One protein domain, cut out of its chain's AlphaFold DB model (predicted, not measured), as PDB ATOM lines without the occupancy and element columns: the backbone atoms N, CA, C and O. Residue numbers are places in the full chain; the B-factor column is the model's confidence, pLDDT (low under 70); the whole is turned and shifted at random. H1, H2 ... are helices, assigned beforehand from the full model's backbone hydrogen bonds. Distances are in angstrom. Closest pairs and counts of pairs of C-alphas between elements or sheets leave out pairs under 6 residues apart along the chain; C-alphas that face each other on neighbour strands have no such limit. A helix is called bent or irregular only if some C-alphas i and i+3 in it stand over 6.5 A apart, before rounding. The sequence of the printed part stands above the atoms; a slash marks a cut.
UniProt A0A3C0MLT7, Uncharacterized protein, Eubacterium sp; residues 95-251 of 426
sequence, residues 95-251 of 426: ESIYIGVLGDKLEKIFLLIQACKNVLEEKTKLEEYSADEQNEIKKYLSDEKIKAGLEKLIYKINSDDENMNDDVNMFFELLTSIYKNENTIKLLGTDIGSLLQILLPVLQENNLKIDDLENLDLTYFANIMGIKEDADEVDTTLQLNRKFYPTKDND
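AT A GLANCE: This is residues 95 to 251 of the 426 residues of an uncharacterized protein of Eubacterium sp (UniProt A0A3C0MLT7). Three helices, H3, H4 and H6, stand side by side in a row, alternately opposite ways; the long, kinked H1 crosses one side of H3 about perpendicular to it, with H2 and H5 packed on H1. H8 and H9 pair beyond H6, with H10 folded back beside H9, as a small, loosely attached lobe, and the turn at residues 157 to 163 sticks out. The 157 printed residues include ten named helices, H1 to H10 in order, and no named strand; the class is all helix, with mostly crossed packing. The whole is only just compact, close to loose, with a radius of gyration of the C-alphas of 17.6 A and spans of 54 by 38 by 24 A.

IN THESE COORDINATES: H1, residues 95 to 120, begins at C-alpha 95 (188.012, 170.228, 186.774) and is 31.2 A long; it is irregular, C-alphas 101 and 104 being 8.1 A apart, with a kink of 76 degrees near residue 102. H2 is residues 131 to 141, H3 residues 144 to 158, 21.1 A, and H4 residues 164 to 179, 22.8 A, from C-alpha 164 at (163.842, 165.306, 193.734). H5 is residues 182 to 188, H6 residues 193 to 205, 19.6 A, H7 residues 210 to 213, H8 residues 218 to 224, and H9 residues 233 to 244, 16.4 A. H10, residues 246 to 251, ends at C-alpha 251 (197.656, 155.980, 181.541) and is irregular, C-alphas 247 and 250 being 8.1 A apart.

HOW THE PARTS SIT: H1 touches H2 with residues 112 to 116 alone, about perpendicular at 88 degrees; the closest C-alphas, of Cys 116 and Ile 137, are 5.6 A apart. With residues 117 to 120 alone it touches H3 at 79 degrees, closest at Lys 117 and Leu 150, C-alphas 6.7 A apart. With residues 102 to 109 alone it touches H5, closest at Lys 105 and Leu 188, C-alphas 6.3 A apart. H3 and H4 form a helical hairpin, opposite ways at a steep tilt of 36 degrees, only just past shallow; the closest C-alphas, of Gly 149 and Leu 174, are 5.1 A apart. H4 touches H6 at a shallow tilt of 19 degrees, opposite ways, closest at Tyr 179 and Gly 193, C-alphas 4.4 A apart. H7 only just touches H4, with 3 pairs of C-alphas within 8 A, the closest those of Ile 210 and Val 168, 6.5 A apart. H8 touches H9, the same way at a steep tilt of 39 degrees, closest at Ala 222 and Leu 240, C-alphas 6.7 A apart. H6 and H9 are close but not clearly touching, as are H9 and H10. Every O i to N i+4 pair is within hydrogen-bond range in H2, H3, H5, H8 and H9; the counts are 20 of 22 in H1, 10 of 12 in H4, 6 of 9 in H6 and 0 of 2 in H10, where 1 of 3 O i to N i+3 pairs is within range, and H7 is too short for an O i to N i+4 pair.

THE WHOLE: The C-alphas farthest apart, of Glu 127 and Asp 230, are 54.8 A apart. The printed part has no cut and no long link. Its mean pLDDT is 79.8; residues 160 to 168, 194 to 196 and 198 to 217 are under 70.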
ATOM      1  N   GLU A  95     189.065 169.627 187.593       73.62
ATOM      2  CA  GLU A  95     188.012 170.228 186.774       73.62
ATOM      3  C   GLU A  95     188.593 171.169 185.706       73.62
ATOM      4  O   GLU A  95     188.253 171.051 184.527       73.62
ATOM      5  N   SER A  96     189.507 172.072 186.076       74.06
ATOM      6  CA  SER A  96     190.107 173.010 185.119       74.06
ATOM      7  C   SER A  96     190.937 172.305 184.040       74.06
ATOM      8  O   SER A  96     190.884 172.707 182.875       74.06
ATOM      9  N   ILE A  97     191.632 171.218 184.398       76.12
ATOM     10  CA  ILE A  97     192.383 170.366 183.467       76.12
ATOM     11  C   ILE A  97     191.409 169.674 182.516       76.12
ATOM     12  O   ILE A  97     191.551 169.750 181.295       76.12
ATOM     13  N   TYR A  98     190.382 169.035 183.068       74.19
ATOM     14  CA  TYR A  98     189.377 168.299 182.316       74.19
ATOM     15  C   TYR A  98     188.640 169.206 181.320       74.19
ATOM     16  O   TYR A  98     188.519 168.862 180.140       74.19
ATOM     17  N   ILE A  99     188.221 170.401 181.748       70.81
ATOM     18  CA  ILE A  99     187.623 171.413 180.865       70.81
ATOM     19  C   ILE A  99     188.661 171.926 179.855       70.81
ATOM     20  O   ILE A  99     188.322 172.125 178.692       70.81
ATOM     21  N   GLY A 100     189.926 172.106 180.233       70.00
ATOM     22  CA  GLY A 100     190.979 172.526 179.300       70.00
ATOM     23  C   GLY A 100     191.237 171.521 178.176       70.00
ATOM     24  O   GLY A 100     191.437 171.902 177.020       70.00
ATOM     25  N   VAL A 101     191.175 170.226 178.491       72.19
ATOM     26  CA  VAL A 101     191.398 169.134 177.533       72.19
ATOM     27  C   VAL A 101     190.152 168.845 176.691       72.19
ATOM     28  O   VAL A 101     190.260 168.621 175.481       72.19
ATOM     29  N   LEU A 102     188.966 168.830 177.308       74.06
ATOM     30  CA  LEU A 102     187.731 168.342 176.683       74.06
ATOM     31  C   LEU A 102     186.669 169.417 176.442       74.06
ATOM     32  O   LEU A 102     185.675 169.118 175.786       74.06
ATOM     33  N   GLY A 103     186.861 170.648 176.912       73.44
ATOM     34  CA  GLY A 103     185.858 171.720 176.913       73.44
ATOM     35  C   GLY A 103     185.191 171.940 175.559       73.44
ATOM     36  O   GLY A 103     183.975 171.806 175.462       73.44
ATOM     37  N   ASP A 104     185.973 172.139 174.494       75.25
ATOM     38  CA  ASP A 104     185.442 172.335 173.132       75.25
ATOM     39  C   ASP A 104     184.588 171.144 172.656       75.25
ATOM     40  O   ASP A 104     183.646 171.289 171.874       75.25
ATOM     41  N   LYS A 105     184.932 169.928 173.093       83.56
ATOM     42  CA  LYS A 105     184.207 168.701 172.742       83.56
ATOM     43  C   LYS A 105     182.931 168.567 173.576       83.56
ATOM     44  O   LYS A 105     181.894 168.193 173.033       83.56
ATOM     45  N   LEU A 106     182.997 168.898 174.864       79.06
ATOM     46  CA  LEU A 106     181.851 168.916 175.775       79.06
ATOM     47  C   LEU A 106     180.827 169.976 175.361       79.06
ATOM     48  O   LEU A 106     179.634 169.691 175.371       79.06
ATOM     49  N   GLU A 107     181.276 171.152 174.921       81.69
ATOM     50  CA  GLU A 107     180.400 172.205 174.404       81.69
ATOM     51  C   GLU A 107     179.657 171.741 173.146       81.69
ATOM     52  O   GLU A 107     178.441 171.907 173.050       81.69
ATOM     53  N   LYS A 108     180.343 171.060 172.220       85.44
ATOM     54  CA  LYS A 108     179.692 170.452 171.045       85.44
ATOM     55  C   LYS A 108     178.627 169.430 171.434       85.44
ATOM     56  O   LYS A 108     177.541 169.446 170.860       85.44
ATOM     57  N   ILE A 109     178.914 168.565 172.409       87.00
ATOM     58  CA  ILE A 109     177.938 167.588 172.922       87.00
ATOM     59  C   ILE A 109     176.743 168.313 173.544       87.00
ATOM     60  O   ILE A 109     175.601 167.963 173.260       87.00
ATOM     61  N   PHE A 110     176.987 169.348 174.347       84.81
ATOM     62  CA  PHE A 110     175.933 170.138 174.977       84.81
ATOM     63  C   PHE A 110     175.020 170.812 173.943       84.81
ATOM     64  O   PHE A 110     173.796 170.701 174.041       84.81
ATOM     65  N   LEU A 111     175.595 171.459 172.925       88.00
ATOM     66  CA  LEU A 111     174.840 172.075 171.832       88.00
ATOM     67  C   LEU A 111     174.025 171.038 171.051       88.00
ATOM     68  O   LEU A 111     172.863 171.286 170.727       88.00
ATOM     69  N   LEU A 112     174.595 169.856 170.812       90.50
ATOM     70  CA  LEU A 112     173.904 168.758 170.143       90.50
ATOM     71  C   LEU A 112     172.723 168.223 170.966       90.50
ATOM     72  O   LEU A 112     171.638 168.022 170.422       90.50
ATOM     73  N   ILE A 113     172.897 168.039 172.277       89.62
ATOM     74  CA  ILE A 113     171.813 167.641 173.189       89.62
ATOM     75  C   ILE A 113     170.709 168.702 173.198       89.62
ATOM     76  O   ILE A 113     169.526 168.362 173.137       89.62
ATOM     77  N   GLN A 114     171.076 169.985 173.233       89.44
ATOM     78  CA  GLN A 114     170.113 171.083 173.184       89.44
ATOM     79  C   GLN A 114     169.329 171.090 171.864       89.44
ATOM     80  O   GLN A 114     168.118 171.314 171.877       89.44
ATOM     81  N   ALA A 115     169.984 170.798 170.739       92.75
ATOM     82  CA  ALA A 115     169.316 170.653 169.450       92.75
ATOM     83  C   ALA A 115     168.361 169.447 169.429       92.75
ATOM     84  O   ALA A 115     167.207 169.591 169.030       92.75
ATOM     85  N   CYS A 116     168.787 168.289 169.948       94.12
ATOM     86  CA  CYS A 116     167.927 167.109 170.102       94.12
ATOM     87  C   CYS A 116     166.676 167.432 170.930       94.12
ATOM     88  O   CYS A 116     165.563 167.087 170.535       94.12
ATOM     89  N   LYS A 117     166.847 168.150 172.049       92.81
ATOM     90  CA  LYS A 117     165.745 168.606 172.900       92.81
ATOM     91  C   LYS A 117     164.783 169.526 172.141       92.81
ATOM     92  O   LYS A 117     163.580 169.298 172.186       92.81
ATOM     93  N   ASN A 118     165.294 170.524 171.419       93.19
ATOM     94  CA  ASN A 118     164.459 171.454 170.651       93.19
ATOM     95  C   ASN A 118     163.628 170.744 169.572       93.19
ATOM     96  O   ASN A 118     162.481 171.130 169.347       93.19
ATOM     97  N   VAL A 119     164.193 169.718 168.929       95.31
ATOM     98  CA  VAL A 119     163.486 168.890 167.940       95.31
ATOM     99  C   VAL A 119     162.387 168.057 168.607       95.31
ATOM    100  O   VAL A 119     161.270 168.028 168.099       95.31
ATOM    101  N   LEU A 120     162.663 167.425 169.755       93.88
ATOM    102  CA  LEU A 120     161.666 166.651 170.514       93.88
ATOM    103  C   LEU A 120     160.531 167.522 171.081       93.88
ATOM    104  O   LEU A 120     159.396 167.070 171.159       93.88
ATOM    105  N   GLU A 121     160.824 168.766 171.463       92.88
ATOM    106  CA  GLU A 121     159.827 169.748 171.921       92.88
ATOM    107  C   GLU A 121     159.090 170.456 170.767       92.88
ATOM    108  O   GLU A 121     158.307 171.369 171.024       92.88
ATOM    109  N   GLU A 122     159.377 170.104 169.509       92.25
ATOM    110  CA  GLU A 122     158.851 170.759 168.299       92.25
ATOM    111  C   GLU A 122     159.109 172.284 168.237       92.25
ATOM    112  O   GLU A 122     158.447 173.016 167.499       92.25
ATOM    113  N   LYS A 123     160.105 172.787 168.981       91.88
ATOM    114  CA  LYS A 123     160.494 174.213 168.999       91.88
ATOM    115  C   LYS A 123     161.261 174.631 167.750       91.88
ATOM    116  O   LYS A 123     161.245 175.802 167.378       91.88
ATOM    117  N   THR A 124     161.967 173.688 167.138       92.94
ATOM    118  CA  THR A 124     162.773 173.900 165.935       92.94
ATOM    119  C   THR A 124     162.640 172.667 165.062       92.94
ATOM    120  O   THR A 124     162.819 171.545 165.542       92.94
ATOM    121  N   LYS A 125     162.316 172.852 163.781       93.88
ATOM    122  CA  LYS A 125     162.234 171.725 162.850       93.88
ATOM    123  C   LYS A 125     163.628 171.214 162.518       93.88
ATOM    124  O   LYS A 125     164.580 171.985 162.442       93.88
ATOM    125  N   LEU A 126     163.751 169.912 162.276       93.44
ATOM    126  CA  LEU A 126     165.041 169.298 161.969       93.44
ATOM    127  C   LEU A 126     165.679 169.915 160.712       93.44
ATOM    128  O   LEU A 126     166.891 170.091 160.662       93.44
ATOM    129  N   GLU A 127     164.871 170.307 159.727       94.50
ATOM    130  CA  GLU A 127     165.316 170.915 158.468       94.50
ATOM    131  C   GLU A 127     165.916 172.320 158.633       94.50
ATOM    132  O   GLU A 127     166.554 172.818 157.705       94.50
ATOM    133  N   GLU A 128     165.720 172.960 159.789       94.50
ATOM    134  CA  GLU A 128     166.274 174.286 160.098       94.50
ATOM    135  C   GLU A 128     167.742 174.218 160.555       94.50
ATOM    136  O   GLU A 128     168.426 175.240 160.572       94.50
ATOM    137  N   TYR A 129     168.248 173.022 160.877       95.00
ATOM    138  CA  TYR A 129     169.657 172.779 161.192       95.00
ATOM    139  C   TYR A 129     170.487 172.521 159.927       95.00
ATOM    140  O   TYR A 129     169.962 172.098 158.892       95.00
ATOM    141  N   SER A 130     171.806 172.718 160.001       95.00
ATOM    142  CA  SER A 130     172.710 172.364 158.898       95.00
ATOM    143  C   SER A 130     172.689 170.858 158.605       95.00
ATOM    144  O   SER A 130     172.346 170.045 159.461       95.00
ATOM    145  N   ALA A 131     173.075 170.455 157.391       93.75
ATOM    146  CA  ALA A 131     173.054 169.043 156.992       93.75
ATOM    147  C   ALA A 131     173.895 168.140 157.919       93.75
ATOM    148  O   ALA A 131     173.503 167.006 158.201       93.75
ATOM    149  N   ASP A 132     175.020 168.653 158.421       90.62
ATOM    150  CA  ASP A 132     175.881 167.936 159.363       90.62
ATOM    151  C   ASP A 132     175.213 167.797 160.738       90.62
ATOM    152  O   ASP A 132     175.153 166.695 161.285       90.62
ATOM    153  N   GLU A 133     174.626 168.876 161.263       92.06
ATOM    154  CA  GLU A 133     173.876 168.848 162.525       92.06
ATOM    155  C   GLU A 133     172.671 167.912 162.446       92.06
ATOM    156  O   GLU A 133     172.441 167.130 163.365       92.06
ATOM    157  N   GLN A 134     171.934 167.918 161.332       94.94
ATOM    158  CA  GLN A 134     170.817 167.000 161.116       94.94
ATOM    159  C   GLN A 134     171.247 165.539 161.234       94.94
ATOM    160  O   GLN A 134     170.531 164.728 161.824       94.94
ATOM    161  N   ASN A 135     172.402 165.186 160.666       92.81
ATOM    162  CA  ASN A 135     172.929 163.829 160.745       92.81
ATOM    163  C   ASN A 135     173.301 163.453 162.182       92.81
ATOM    164  O   ASN A 135     172.966 162.354 162.622       92.81
ATOM    165  N   GLU A 136     173.947 164.351 162.926       91.75
ATOM    166  CA  GLU A 136     174.308 164.104 164.325       91.75
ATOM    167  C   GLU A 136     173.076 164.011 165.236       91.75
ATOM    168  O   GLU A 136     172.974 163.077 166.033       91.75
ATOM    169  N   ILE A 137     172.087 164.894 165.063       94.56
ATOM    170  CA  ILE A 137     170.820 164.853 165.812       94.56
ATOM    171  C   ILE A 137     170.106 163.522 165.562       94.56
ATOM    172  O   ILE A 137     169.690 162.855 166.509       94.56
ATOM    173  N   LYS A 138     170.008 163.085 164.298       93.69
ATOM    174  CA  LYS A 138     169.398 161.792 163.946       93.69
ATOM    175  C   LYS A 138     170.120 160.623 164.610       93.69
ATOM    176  O   LYS A 138     169.452 159.717 165.099       93.69
ATOM    177  N   LYS A 139     171.457 160.637 164.658       91.44
ATOM    178  CA  LYS A 139     172.238 159.587 165.330       91.44
ATOM    179  C   LYS A 139     171.920 159.522 166.821       91.44
ATOM    180  O   LYS A 139     171.631 158.438 167.317       91.44
ATOM    181  N   TYR A 140     171.918 160.656 167.519       92.06
ATOM    182  CA  TYR A 140     171.628 160.684 168.958       92.06
ATOM    183  C   TYR A 140     170.175 160.307 169.263       92.06
ATOM    184  O   TYR A 140     169.932 159.528 170.177       92.06
ATOM    185  N   LEU A 141     169.212 160.787 168.471       93.69
ATOM    186  CA  LEU A 141     167.796 160.444 168.642       93.69
ATOM    187  C   LEU A 141     167.444 159.018 168.184       93.69
ATOM    188  O   LEU A 141     166.361 158.538 168.509       93.69
ATOM    189  N   SER A 142     168.325 158.337 167.442       93.38
ATOM    190  CA  SER A 142     168.165 156.911 167.116       93.38
ATOM    191  C   SER A 142     168.571 155.979 168.262       93.38
ATOM    192  O   SER A 142     168.216 154.801 168.247       93.38
ATOM    193  N   ASP A 143     169.297 156.494 169.258       93.75
ATOM    194  CA  ASP A 143     169.596 155.766 170.486       93.75
ATOM    195  C   ASP A 143     168.382 155.839 171.423       93.75
ATOM    196  O   ASP A 143     168.081 156.883 172.010       93.75
ATOM    197  N   GLU A 144     167.676 154.715 171.560       92.75
ATOM    198  CA  GLU A 144     166.458 154.598 172.370       92.75
ATOM    199  C   GLU A 144     166.658 155.070 173.817       92.75
ATOM    200  O   GLU A 144     165.757 155.674 174.398       92.75
ATOM    201  N   LYS A 145     167.841 154.850 174.411       91.56
ATOM    202  CA  LYS A 145     168.100 155.265 175.798       91.56
ATOM    203  C   LYS A 145     168.243 156.775 175.908       91.56
ATOM    204  O   LYS A 145     167.682 157.376 176.822       91.56
ATOM    205  N   ILE A 146     168.971 157.386 174.973       92.75
ATOM    206  CA  ILE A 146     169.146 158.842 174.930       92.75
ATOM    207  C   ILE A 146     167.805 159.512 174.651       92.75
ATOM    208  O   ILE A 146     167.416 160.420 175.385       92.75
ATOM    209  N   LYS A 147     167.072 159.044 173.637       94.31
ATOM    210  CA  LYS A 147     165.765 159.597 173.276       94.31
ATOM    211  C   LYS A 147     164.777 159.506 174.439       94.31
ATOM    212  O   LYS A 147     164.241 160.534 174.848       94.31
ATOM    213  N   ALA A 148     164.601 158.319 175.023       92.69
ATOM    214  CA  ALA A 148     163.691 158.130 176.151       92.69
ATOM    215  C   ALA A 148     164.105 158.963 177.377       92.69
ATOM    216  O   ALA A 148     163.252 159.512 178.073       92.69
ATOM    217  N   GLY A 149     165.409 159.085 177.650       90.50
ATOM    218  CA  GLY A 149     165.912 159.923 178.738       90.50
ATOM    219  C   GLY A 149     165.652 161.417 178.512       90.50
ATOM    220  O   GLY A 149     165.253 162.114 179.444       90.50
ATOM    221  N   LEU A 150     165.807 161.911 177.278       90.81
ATOM    222  CA  LEU A 150     165.489 163.298 176.923       90.81
ATOM    223  C   LEU A 150     163.988 163.586 177.009       90.81
ATOM    224  O   LEU A 150     163.607 164.618 177.557       90.81
ATOM    225  N   GLU A 151     163.135 162.684 176.523       91.31
ATOM    226  CA  GLU A 151     161.674 162.814 176.622       91.31
ATOM    227  C   GLU A 151     161.211 162.862 178.085       91.31
ATOM    228  O   GLU A 151     160.408 163.724 178.450       91.31
ATOM    229  N   LYS A 152     161.774 162.006 178.949       87.12
ATOM    230  CA  LYS A 152     161.532 162.049 180.400       87.12
ATOM    231  C   LYS A 152     161.965 163.381 181.015       87.12
ATOM    232  O   LYS A 152     161.192 163.980 181.760       87.12
ATOM    233  N   LEU A 153     163.160 163.872 180.673       84.44
ATOM    234  CA  LEU A 153     163.664 165.161 181.154       84.44
ATOM    235  C   LEU A 153     162.752 166.323 180.723       84.44
ATOM    236  O   LEU A 153     162.465 167.210 181.525       84.44
ATOM    237  N   ILE A 154     162.286 166.319 179.471       85.50
ATOM    238  CA  ILE A 154     161.349 167.320 178.940       85.50
ATOM    239  C   ILE A 154     160.025 167.272 179.705       85.50
ATOM    240  O   ILE A 154     159.550 168.313 180.158       85.50
ATOM    241  N   TYR A 155     159.444 166.080 179.870       84.31
ATOM    242  CA  TYR A 155     158.201 165.902 180.618       84.31
ATOM    243  C   TYR A 155     158.336 166.449 182.039       84.31
ATOM    244  O   TYR A 155     157.507 167.253 182.459       84.31
ATOM    245  N   LYS A 156     159.425 166.092 182.733       77.69
ATOM    246  CA  LYS A 156     159.690 166.542 184.101       77.69
ATOM    247  C   LYS A 156     159.759 168.067 184.196       77.69
ATOM    248  O   LYS A 156     159.021 168.643 184.991       77.69
ATOM    249  N   ILE A 157     160.562 168.715 183.343       76.88
ATOM    250  CA  ILE A 157     160.702 170.185 183.294       76.88
ATOM    251  C   ILE A 157     159.347 170.880 183.092       76.88
ATOM    252  O   ILE A 157     159.142 171.970 183.614       76.88
ATOM    253  N   ASN A 158     158.432 170.258 182.351       78.69
ATOM    254  CA  ASN A 158     157.115 170.820 182.055       78.69
ATOM    255  C   ASN A 158     156.029 170.450 183.086       78.69
ATOM    256  O   ASN A 158     154.911 170.946 182.971       78.69
ATOM    257  N   SER A 159     156.316 169.559 184.041       73.56
ATOM    258  CA  SER A 159     155.309 168.952 184.929       73.56
ATOM    259  C   SER A 159     155.188 169.572 186.330       73.56
ATOM    260  O   SER A 159     154.318 169.137 187.076       73.56
ATOM    261  N   ASP A 160     156.018 170.563 186.693       62.72
ATOM    262  CA  ASP A 160     156.085 171.192 188.036       62.72
ATOM    263  C   ASP A 160     156.180 170.191 189.220       62.72
ATOM    264  O   ASP A 160     155.872 170.520 190.364       62.72
ATOM    265  N   ASP A 161     156.610 168.950 188.969       64.06
ATOM    266  CA  ASP A 161     156.685 167.883 189.970       64.06
ATOM    267  C   ASP A 161     157.961 167.995 190.831       64.06
ATOM    268  O   ASP A 161     159.075 167.837 190.333       64.06
ATOM    269  N   GLU A 162     157.813 168.242 192.137       58.34
ATOM    270  CA  GLU A 162     158.912 168.532 193.080       58.34
ATOM    271  C   GLU A 162     159.668 167.289 193.609       58.34
ATOM    272  O   GLU A 162     160.553 167.418 194.460       58.34
ATOM    273  N   ASN A 163     159.348 166.066 193.164       58.84
ATOM    274  CA  ASN A 163     159.986 164.861 193.716       58.84
ATOM    275  C   ASN A 163     161.457 164.678 193.257       58.84
ATOM    276  O   ASN A 163     161.716 164.086 192.212       58.84
ATOM    277  N   MET A 164     162.411 165.153 194.072       52.34
ATOM    278  CA  MET A 164     163.842 165.306 193.734       52.34
ATOM    279  C   MET A 164     164.688 164.017 193.616       52.34
ATOM    280  O   MET A 164     165.723 164.039 192.951       52.34
ATOM    281  N   ASN A 165     164.327 162.896 194.260       53.66
ATOM    282  CA  ASN A 165     165.196 161.698 194.277       53.66
ATOM    283  C   ASN A 165     165.122 160.866 192.983       53.66
ATOM    284  O   ASN A 165     166.139 160.322 192.547       53.66
ATOM    285  N   ASP A 166     163.951 160.793 192.344       61.88
ATOM    286  CA  ASP A 166     163.802 160.147 191.031       61.88
ATOM    287  C   ASP A 166     164.526 160.951 189.930       61.88
ATOM    288  O   ASP A 166     164.992 160.382 188.937       61.88
ATOM    289  N   ASP A 167     164.719 162.255 190.152       67.25
ATOM    290  CA  ASP A 167     165.368 163.168 189.211       67.25
ATOM    291  C   ASP A 167     166.885 162.941 189.122       67.25
ATOM    292  O   ASP A 167     167.449 163.021 188.027       67.25
ATOM    293  N   VAL A 168     167.543 162.588 190.239       66.75
ATOM    294  CA  VAL A 168     168.978 162.233 190.270       66.75
ATOM    295  C   VAL A 168     169.231 161.045 189.350       66.75
ATOM    296  O   VAL A 168     170.038 161.128 188.427       66.75
ATOM    297  N   ASN A 169     168.526 159.937 189.591       73.00
ATOM    298  CA  ASN A 169     168.742 158.683 188.875       73.00
ATOM    299  C   ASN A 169     168.444 158.854 187.388       73.00
ATOM    300  O   ASN A 169     169.258 158.471 186.552       73.00
ATOM    301  N   MET A 170     167.327 159.511 187.062       77.56
ATOM    302  CA  MET A 170     166.977 159.839 185.683       77.56
ATOM    303  C   MET A 170     168.081 160.657 184.995       77.56
ATOM    304  O   MET A 170     168.465 160.347 183.864       77.56
ATOM    305  N   PHE A 171     168.607 161.689 185.661       76.06
ATOM    306  CA  PHE A 171     169.658 162.533 185.099       76.06
ATOM    307  C   PHE A 171     170.974 161.766 184.911       76.06
ATOM    308  O   PHE A 171     171.582 161.842 183.842       76.06
ATOM    309  N   PHE A 172     171.387 160.973 185.902       77.31
ATOM    310  CA  PHE A 172     172.586 160.137 185.821       77.31
ATOM    311  C   PHE A 172     172.478 159.059 184.738       77.31
ATOM    312  O   PHE A 172     173.449 158.828 184.015       77.31
ATOM    313  N   GLU A 173     171.319 158.420 184.578       82.44
ATOM    314  CA  GLU A 173     171.069 157.441 183.516       82.44
ATOM    315  C   GLU A 173     171.137 158.076 182.124       82.44
ATOM    316  O   GLU A 173     171.751 157.505 181.214       82.44
ATOM    317  N   LEU A 174     170.554 159.268 181.954       86.69
ATOM    318  CA  LEU A 174     170.631 160.023 180.704       86.69
ATOM    319  C   LEU A 174     172.079 160.416 180.388       86.69
ATOM    320  O   LEU A 174     172.558 160.122 179.292       86.69
ATOM    321  N   LEU A 175     172.796 161.022 181.341       84.06
ATOM    322  CA  LEU A 175     174.205 161.380 181.155       84.06
ATOM    323  C   LEU A 175     175.053 160.150 180.835       84.06
ATOM    324  O   LEU A 175     175.844 160.175 179.898       84.06
ATOM    325  N   THR A 176     174.856 159.053 181.564       84.56
ATOM    326  CA  THR A 176     175.544 157.786 181.304       84.56
ATOM    327  C   THR A 176     175.278 157.301 179.882       84.56
ATOM    328  O   THR A 176     176.212 156.916 179.185       84.56
ATOM    329  N   SER A 177     174.024 157.337 179.432       89.25
ATOM    330  CA  SER A 177     173.645 156.892 178.085       89.25
ATOM    331  C   SER A 177     174.286 157.759 177.003       89.25
ATOM    332  O   SER A 177     174.816 157.228 176.032       89.25
ATOM    333  N   ILE A 178     174.319 159.077 177.211       89.06
ATOM    334  CA  ILE A 178     175.005 160.024 176.327       89.06
ATOM    335  C   ILE A 178     176.504 159.717 176.282       89.06
ATOM    336  O   ILE A 178     177.044 159.472 175.212       89.06
ATOM    337  N   TYR A 179     177.190 159.676 177.424       87.19
ATOM    338  CA  TYR A 179     178.646 159.516 177.450       87.19
ATOM    339  C   TYR A 179     179.130 158.112 177.064       87.19
ATOM    340  O   TYR A 179     180.293 157.972 176.690       87.19
ATOM    341  N   LYS A 180     178.254 157.097 177.100       88.25
ATOM    342  CA  LYS A 180     178.523 155.752 176.564       88.25
ATOM    343  C   LYS A 180     178.205 155.588 175.079       88.25
ATOM    344  O   LYS A 180     178.532 154.547 174.510       88.25
ATOM    345  N   ASN A 181     177.563 156.566 174.445       90.19
ATOM    346  CA  ASN A 181     177.264 156.486 173.021       90.19
ATOM    347  C   ASN A 181     178.563 156.467 172.204       90.19
ATOM    348  O   ASN A 181     179.470 157.266 172.441       90.19
ATOM    349  N   GLU A 182     178.647 155.585 171.208       88.56
ATOM    350  CA  GLU A 182     179.864 155.405 170.405       88.56
ATOM    351  C   GLU A 182     180.331 156.703 169.732       88.56
ATOM    352  O   GLU A 182     181.533 156.963 169.648       88.56
ATOM    353  N   ASN A 183     179.399 157.557 169.290       86.81
ATOM    354  CA  ASN A 183     179.747 158.840 168.678       86.81
ATOM    355  C   ASN A 183     180.333 159.805 169.712       86.81
ATOM    356  O   ASN A 183     181.291 160.519 169.416       86.81
ATOM    357  N   THR A 184     179.791 159.802 170.930       87.50
ATOM    358  CA  THR A 184     180.293 160.606 172.048       87.50
ATOM    359  C   THR A 184     181.682 160.147 172.473       87.50
ATOM    360  O   THR A 184     182.587 160.976 172.560       87.50
ATOM    361  N   ILE A 185     181.894 158.838 172.631       86.88
ATOM    362  CA  ILE A 185     183.211 158.260 172.943       86.88
ATOM    363  C   ILE A 185     184.217 158.611 171.846       86.88
ATOM    364  O   ILE A 185     185.326 159.049 172.145       86.88
ATOM    365  N   LYS A 186     183.837 158.485 170.570       87.38
ATOM    366  CA  LYS A 186     184.706 158.835 169.437       87.38
ATOM    367  C   LYS A 186     185.074 160.320 169.419       87.38
ATOM    368  O   LYS A 186     186.212 160.658 169.102       87.38
ATOM    369  N   LEU A 187     184.133 161.203 169.751       85.38
ATOM    370  CA  LEU A 187     184.374 162.643 169.834       85.38
ATOM    371  C   LEU A 187     185.307 162.988 171.004       85.38
ATOM    372  O   LEU A 187     186.263 163.750 170.838       85.38
ATOM    373  N   LEU A 188     185.046 162.416 172.179       80.62
ATOM    374  CA  LEU A 188     185.814 162.658 173.402       80.62
ATOM    375  C   LEU A 188     187.201 162.015 173.342       80.62
ATOM    376  O   LEU A 188     188.171 162.629 173.783       80.62
ATOM    377  N   GLY A 189     187.319 160.860 172.691       78.75
ATOM    378  CA  GLY A 189     188.512 160.014 172.698       78.75
ATOM    379  C   GLY A 189     188.635 159.163 173.965       78.75
ATOM    380  O   GLY A 189     189.682 158.570 174.187       78.75
ATOM    381  N   THR A 190     187.595 159.123 174.802       75.44
ATOM    382  CA  THR A 190     187.562 158.388 176.074       75.44
ATOM    383  C   THR A 190     186.118 158.058 176.478       75.44
ATOM    384  O   THR A 190     185.186 158.760 176.074       75.44
ATOM    385  N   ASP A 191     185.926 156.991 177.257       77.69
ATOM    386  CA  ASP A 191     184.627 156.552 177.789       77.69
ATOM    387  C   ASP A 191     184.392 157.111 179.200       77.69
ATOM    388  O   ASP A 191     184.649 156.461 180.214       77.69
ATOM    389  N   ILE A 192     183.864 158.332 179.255       72.44
ATOM    390  CA  ILE A 192     183.452 158.977 180.513       72.44
ATOM    391  C   ILE A 192     182.201 158.316 181.104       72.44
ATOM    392  O   ILE A 192     181.989 158.347 182.317       72.44
ATOM    393  N   GLY A 193     181.366 157.678 180.280       70.69
ATOM    394  CA  GLY A 193     180.119 157.076 180.738       70.69
ATOM    395  C   GLY A 193     180.343 155.913 181.705       70.69
ATOM    396  O   GLY A 193     179.515 155.666 182.581       70.69
ATOM    397  N   SER A 194     181.473 155.213 181.602       68.19
ATOM    398  CA  SER A 194     181.850 154.174 182.568       68.19
ATOM    399  C   SER A 194     182.211 154.722 183.954       68.19
ATOM    400  O   SER A 194     181.998 154.015 184.934       68.19
ATOM    401  N   LEU A 195     182.677 155.970 184.071       66.19
ATOM    402  CA  LEU A 195     182.903 156.634 185.366       66.19
ATOM    403  C   LEU A 195     181.586 156.931 186.074       66.19
ATOM    404  O   LEU A 195     181.414 156.609 187.249       66.19
ATOM    405  N   LEU A 196     180.618 157.473 185.335       67.06
ATOM    406  CA  LEU A 196     179.299 157.809 185.873       67.06
ATOM    407  C   LEU A 196     178.562 156.580 186.433       67.06
ATOM    408  O   LEU A 196     177.882 156.685 187.451       67.06
ATOM    409  N   GLN A 197     178.753 155.402 185.829       70.12
ATOM    410  CA  GLN A 197     178.171 154.148 186.328       70.12
ATOM    411  C   GLN A 197     178.761 153.669 187.651       70.12
ATOM    412  O   GLN A 197     178.072 152.988 188.405       70.12
ATOM    413  N   ILE A 198     180.023 153.992 187.921       65.81
ATOM    414  CA  ILE A 198     180.694 153.627 189.168       65.81
ATOM    415  C   ILE A 198     180.296 154.596 190.285       65.81
ATOM    416  O   ILE A 198     180.133 154.186 191.431       65.81
ATOM    417  N   LEU A 199     180.099 155.873 189.947       64.19
ATOM    418  CA  LEU A 199     179.705 156.908 190.901       64.19
ATOM    419  C   LEU A 199     178.268 156.727 191.403       64.19
ATOM    420  O   LEU A 199     178.010 156.926 192.587       64.19
ATOM    421  N   LEU A 200     177.338 156.315 190.535       67.50
ATOM    422  CA  LEU A 200     175.912 156.247 190.869       67.50
ATOM    423  C   LEU A 200     175.589 155.343 192.085       67.50
ATOM    424  O   LEU A 200     174.916 155.831 192.994       67.50
ATOM    425  N   PRO A 201     176.086 154.091 192.192       67.56
ATOM    426  CA  PRO A 201     175.869 153.257 193.377       67.56
ATOM    427  C   PRO A 201     176.429 153.874 194.663       67.56
ATOM    428  O   PRO A 201     175.783 153.815 195.702       67.56
ATOM    429  N   VAL A 202     177.598 154.523 194.594       65.06
ATOM    430  CA  VAL A 202     178.222 155.155 195.768       65.06
ATOM    431  C   VAL A 202     177.396 156.346 196.253       65.06
ATOM    432  O   VAL A 202     177.206 156.522 197.457       65.06
ATOM    433  N   LEU A 203     176.856 157.146 195.329       63.97
ATOM    434  CA  LEU A 203     175.959 158.256 195.661       63.97
ATOM    435  C   LEU A 203     174.655 157.761 196.306       63.97
ATOM    436  O   LEU A 203     174.191 158.344 197.287       63.97
ATOM    437  N   GLN A 204     174.107 156.657 195.792       67.94
ATOM    438  CA  GLN A 204     172.886 156.029 196.301       67.94
ATOM    439  C   GLN A 204     173.077 155.419 197.696       67.94
ATOM    440  O   GLN A 204     172.254 155.649 198.581       67.94
ATOM    441  N   GLU A 205     174.168 154.683 197.923       67.50
ATOM    442  CA  GLU A 205     174.478 154.054 199.216       67.50
ATOM    443  C   GLU A 205     174.672 155.078 200.342       67.50
ATOM    444  O   GLU A 205     174.349 154.800 201.498       67.50
ATOM    445  N   ASN A 206     175.149 156.279 200.006       62.94
ATOM    446  CA  ASN A 206     175.367 157.365 200.960       62.94
ATOM    447  C   ASN A 206     174.182 158.345 201.060       62.94
ATOM    448  O   ASN A 206     174.260 159.313 201.815       62.94
ATOM    449  N   ASN A 207     173.077 158.080 200.349       62.88
ATOM    450  CA  ASN A 207     171.829 158.851 200.385       62.88
ATOM    451  C   ASN A 207     172.017 160.364 200.126       62.88
ATOM    452  O   ASN A 207     171.356 161.196 200.753       62.88
ATOM    453  N   LEU A 208     172.946 160.706 199.227       57.94
ATOM    454  CA  LEU A 208     173.304 162.083 198.877       57.94
ATOM    455  C   LEU A 208     172.248 162.701 197.948       57.94
ATOM    456  O   LEU A 208     171.862 162.094 196.946       57.94
ATOM    457  N   LYS A 209     171.783 163.914 198.259       55.75
ATOM    458  CA  LYS A 209     170.811 164.673 197.449       55.75
ATOM    459  C   LYS A 209     171.503 165.459 196.329       55.75
ATOM    460  O   LYS A 209     172.702 165.706 196.396       55.75
ATOM    461  N   ILE A 210     170.746 165.938 195.330       48.09
ATOM    462  CA  ILE A 210     171.272 166.849 194.280       48.09
ATOM    463  C   ILE A 210     171.931 168.088 194.898       48.09
ATOM    464  O   ILE A 210     173.012 168.481 194.475       48.09
ATOM    465  N   ASP A 211     171.323 168.650 195.942       48.22
ATOM    466  CA  ASP A 211     171.867 169.811 196.658       48.22
ATOM    467  C   ASP A 211     173.158 169.475 197.435       48.22
ATOM    468  O   ASP A 211     173.981 170.356 197.697       48.22
ATOM    469  N   ASP A 212     173.367 168.194 197.767       51.22
ATOM    470  CA  ASP A 212     174.605 167.700 198.373       51.22
ATOM    471  C   ASP A 212     175.700 167.479 197.310       51.22
ATOM    472  O   ASP A 212     176.882 167.577 197.634       51.22
ATOM    473  N   LEU A 213     175.337 167.248 196.035       51.00
ATOM    474  CA  LEU A 213     176.291 167.112 194.921       51.00
ATOM    475  C   LEU A 213     177.024 168.425 194.620       51.00
ATOM    476  O   LEU A 213     178.197 168.392 194.256       51.00
ATOM    477  N   GLU A 214     176.367 169.576 194.793       48.12
ATOM    478  CA  GLU A 214     177.013 170.892 194.640       48.12
ATOM    479  C   GLU A 214     178.107 171.147 195.688       48.12
ATOM    480  O   GLU A 214     178.971 171.996 195.471       48.12
ATOM    481  N   ASN A 215     178.072 170.426 196.813       47.50
ATOM    482  CA  ASN A 215     179.018 170.563 197.921       47.50
ATOM    483  C   ASN A 215     179.792 169.264 198.179       47.50
ATOM    484  O   ASN A 215     180.335 169.090 199.274       47.50
ATOM    485  N   LEU A 216     179.812 168.337 197.213       59.53
ATOM    486  CA  LEU A 216     180.489 167.061 197.380       59.53
ATOM    487  C   LEU A 216     181.998 167.296 197.400       59.53
ATOM    488  O   LEU A 216     182.651 167.378 196.363       59.53
ATOM    489  N   ASP A 217     182.541 167.441 198.603       68.25
ATOM    490  CA  ASP A 217     183.971 167.579 198.821       68.25
ATOM    491  C   ASP A 217     184.672 166.315 198.304       68.25
ATOM    492  O   ASP A 217     184.428 165.204 198.789       68.25
ATOM    493  N   LEU A 218     185.536 166.480 197.299       72.88
ATOM    494  CA  LEU A 218     186.328 165.391 196.731       72.88
ATOM    495  C   LEU A 218     187.097 164.649 197.831       72.88
ATOM    496  O   LEU A 218     187.204 163.425 197.790       72.88
ATOM    497  N   THR A 219     187.552 165.373 198.853       73.06
ATOM    498  CA  THR A 219     188.233 164.825 200.028       73.06
ATOM    499  C   THR A 219     187.304 163.922 200.832       73.06
ATOM    500  O   THR A 219     187.693 162.836 201.264       73.06
ATOM    501  N   TYR A 220     186.048 164.325 201.033       75.19
ATOM    502  CA  TYR A 220     185.047 163.497 201.706       75.19
ATOM    503  C   TYR A 220     184.778 162.207 200.923       75.19
ATOM    504  O   TYR A 220     184.786 161.116 201.500       75.19
ATOM    505  N   PHE A 221     184.619 162.313 199.603       74.19
ATOM    506  CA  PHE A 221     184.432 161.150 198.740       74.19
ATOM    507  C   PHE A 221     185.651 160.218 198.754       74.19
ATOM    508  O   PHE A 221     185.507 159.009 198.945       74.19
ATOM    509  N   ALA A 222     186.859 160.769 198.636       78.25
ATOM    510  CA  ALA A 222     188.111 160.030 198.749       78.25
ATOM    511  C   ALA A 222     188.204 159.268 200.080       78.25
ATOM    512  O   ALA A 222     188.490 158.068 200.084       78.25
ATOM    513  N   ASN A 223     187.831 159.911 201.189       80.56
ATOM    514  CA  ASN A 223     187.798 159.294 202.514       80.56
ATOM    515  C   ASN A 223     186.821 158.113 202.609       80.56
ATOM    516  O   ASN A 223     187.189 157.071 203.166       80.56
ATOM    517  N   ILE A 224     185.608 158.228 202.051       77.12
ATOM    518  CA  ILE A 224     184.659 157.097 201.939       77.12
ATOM    519  C   ILE A 224     185.298 155.965 201.139       77.12
ATOM    520  O   ILE A 224     185.245 154.796 201.527       77.12
ATOM    521  N   MET A 225     185.980 156.324 200.055       78.12
ATOM    522  CA  MET A 225     186.741 155.399 199.230       78.12
ATOM    523  C   MET A 225     188.052 154.954 199.893       78.12
ATOM    524  O   MET A 225     188.867 154.312 199.238       78.12
ATOM    525  N   GLY A 226     188.276 155.203 201.183       83.69
ATOM    526  CA  GLY A 226     189.442 154.718 201.924       83.69
ATOM    527  C   GLY A 226     190.772 155.351 201.513       83.69
ATOM    528  O   GLY A 226     191.818 154.834 201.902       83.69
ATOM    529  N   ILE A 227     190.737 156.441 200.751       85.44
ATOM    530  CA  ILE A 227     191.880 157.299 200.451       85.44
ATOM    531  C   ILE A 227     191.958 158.333 201.575       85.44
ATOM    532  O   ILE A 227     191.018 159.093 201.780       85.44
ATOM    533  N   LYS A 228     193.045 158.306 202.348       81.88
ATOM    534  CA  LYS A 228     193.241 159.148 203.547       81.88
ATOM    535  C   LYS A 228     194.528 159.966 203.495       81.88
ATOM    536  O   LYS A 228     195.001 160.431 204.530       81.88
ATOM    537  N   GLU A 229     195.149 160.020 202.328       81.75
ATOM    538  CA  GLU A 229     196.392 160.751 202.140       81.75
ATOM    539  C   GLU A 229     196.107 162.253 202.174       81.75
ATOM    540  O   GLU A 229     195.059 162.707 201.719       81.75
ATOM    541  N   ASP A 230     197.028 163.006 202.774       85.50
ATOM    542  CA  ASP A 230     197.010 164.465 202.736       85.50
ATOM    543  C   ASP A 230     197.548 164.890 201.369       85.50
ATOM    544  O   ASP A 230     198.759 164.881 201.136       85.50
ATOM    545  N   ALA A 231     196.625 165.126 200.443       86.00
ATOM    546  CA  ALA A 231     196.891 165.364 199.035       86.00
ATOM    547  C   ALA A 231     196.004 166.500 198.521       86.00
ATOM    548  O   ALA A 231     194.929 166.767 199.065       86.00
ATOM    549  N   ASP A 232     196.450 167.169 197.459       86.88
ATOM    550  CA  ASP A 232     195.618 168.162 196.788       86.88
ATOM    551  C   ASP A 232     194.509 167.505 195.945       86.88
ATOM    552  O   ASP A 232     194.377 166.279 195.867       86.88
ATOM    553  N   GLU A 233     193.663 168.331 195.325       84.81
ATOM    554  CA  GLU A 233     192.531 167.865 194.523       84.81
ATOM    555  C   GLU A 233     192.961 167.008 193.318       84.81
ATOM    556  O   GLU A 233     192.289 166.026 192.978       84.81
ATOM    557  N   VAL A 234     194.069 167.363 192.662       84.94
ATOM    558  CA  VAL A 234     194.540 166.669 191.459       84.94
ATOM    559  C   VAL A 234     195.053 165.291 191.847       84.94
ATOM    560  O   VAL A 234     194.579 164.295 191.293       84.94
ATOM    561  N   ASP A 235     195.920 165.217 192.853       88.38
ATOM    562  CA  ASP A 235     196.458 163.956 193.361       88.38
ATOM    563  C   ASP A 235     195.350 163.058 193.913       88.38
ATOM    564  O   ASP A 235     195.274 161.873 193.571       88.38
ATOM    565  N   THR A 236     194.417 163.623 194.684       86.06
ATOM    566  CA  THR A 236     193.239 162.894 195.177       86.06
ATOM    567  C   THR A 236     192.436 162.299 194.018       86.06
ATOM    568  O   THR A 236     191.998 161.144 194.075       86.06
ATOM    569  N   THR A 237     192.278 163.049 192.926       82.88
ATOM    570  CA  THR A 237     191.578 162.564 191.734       82.88
ATOM    571  C   THR A 237     192.349 161.452 191.024       82.88
ATOM    572  O   THR A 237     191.741 160.459 190.610       82.88
ATOM    573  N   LEU A 238     193.673 161.560 190.889       84.69
ATOM    574  CA  LEU A 238     194.503 160.506 190.293       84.69
ATOM    575  C   LEU A 238     194.431 159.213 191.122       84.69
ATOM    576  O   LEU A 238     194.249 158.129 190.562       84.69
ATOM    577  N   GLN A 239     194.455 159.318 192.452       86.75
ATOM    578  CA  GLN A 239     194.311 158.179 193.366       86.75
ATOM    579  C   GLN A 239     192.939 157.501 193.250       86.75
ATOM    580  O   GLN A 239     192.851 156.269 193.191       86.75
ATOM    581  N   LEU A 240     191.865 158.290 193.156       82.00
ATOM    582  CA  LEU A 240     190.521 157.775 192.889       82.00
ATOM    583  C   LEU A 240     190.461 157.041 191.547       82.00
ATOM    584  O   LEU A 240     189.963 155.914 191.488       82.00
ATOM    585  N   ASN A 241     191.016 157.627 190.483       79.06
ATOM    586  CA  ASN A 241     191.066 156.990 189.166       79.06
ATOM    587  C   ASN A 241     191.851 155.676 189.200       79.06
ATOM    588  O   ASN A 241     191.379 154.682 188.652       79.06
ATOM    589  N   ARG A 242     192.986 155.626 189.904       85.25
ATOM    590  CA  ARG A 242     193.787 154.401 190.067       85.25
ATOM    591  C   ARG A 242     192.993 153.315 190.786       85.25
ATOM    592  O   ARG A 242     193.046 152.146 190.404       85.25
ATOM    593  N   LYS A 243     192.199 153.695 191.791       83.94
ATOM    594  CA  LYS A 243     191.334 152.767 192.526       83.94
ATOM    595  C   LYS A 243     190.200 152.204 191.666       83.94
ATOM    596  O   LYS A 243     189.909 151.012 191.761       83.94
ATOM    597  N   PHE A 244     189.551 153.035 190.854       76.25
ATOM    598  CA  PHE A 244     188.429 152.607 190.011       76.25
ATOM    599  C   PHE A 244     188.867 151.913 188.718       76.25
ATOM    600  O   PHE A 244     188.154 151.041 188.219       76.25
ATOM    601  N   TYR A 245     190.048 152.254 188.205       76.88
ATOM    602  CA  TYR A 245     190.601 151.729 186.960       76.88
ATOM    603  C   TYR A 245     192.020 151.191 187.158       76.88
ATOM    604  O   TYR A 245     192.965 151.691 186.548       76.88
ATOM    605  N   PRO A 246     192.206 150.116 187.942       80.69
ATOM    606  CA  PRO A 246     193.538 149.580 188.225       80.69
ATOM    607  C   PRO A 246     194.272 149.094 186.964       80.69
ATOM    608  O   PRO A 246     195.493 149.031 186.932       80.69
ATOM    609  N   THR A 247     193.549 148.770 185.888       85.31
ATOM    610  CA  THR A 247     194.140 148.390 184.592       85.31
ATOM    611  C   THR A 247     194.673 149.576 183.786       85.31
ATOM    612  O   THR A 247     195.233 149.370 182.712       85.31
ATOM    613  N   LYS A 248     194.438 150.806 184.248       80.19
ATOM    614  CA  LYS A 248     194.795 152.066 183.585       80.19
ATOM    615  C   LYS A 248     195.935 152.800 184.285       80.19
ATOM    616  O   LYS A 248     196.165 153.961 183.991       80.19
ATOM    617  N   ASP A 249     196.659 152.118 185.168       81.38
ATOM    618  CA  ASP A 249     197.718 152.708 185.991       81.38
ATOM    619  C   ASP A 249     198.764 153.480 185.167       81.38
ATOM    620  O   ASP A 249     199.022 154.647 185.434       81.38
ATOM    621  N   ASN A 250     199.247 152.883 184.070       84.38
ATOM    622  CA  ASN A 250     200.188 153.547 183.161       84.38
ATOM    623  C   ASN A 250     199.608 154.818 182.510       84.38
ATOM    624  O   ASN A 250     200.332 155.791 182.334       84.38
ATOM    625  N   ASP A 251     198.319 154.815 182.150       78.69
ATOM    626  CA  ASP A 251     197.656 155.980 181.541       78.69
ATOM    627  C   ASP A 251     197.512 157.118 182.578       78.69
ATOM    628  O   ASP A 251     197.535 158.298 182.228       78.69
TER     629      ASP A 251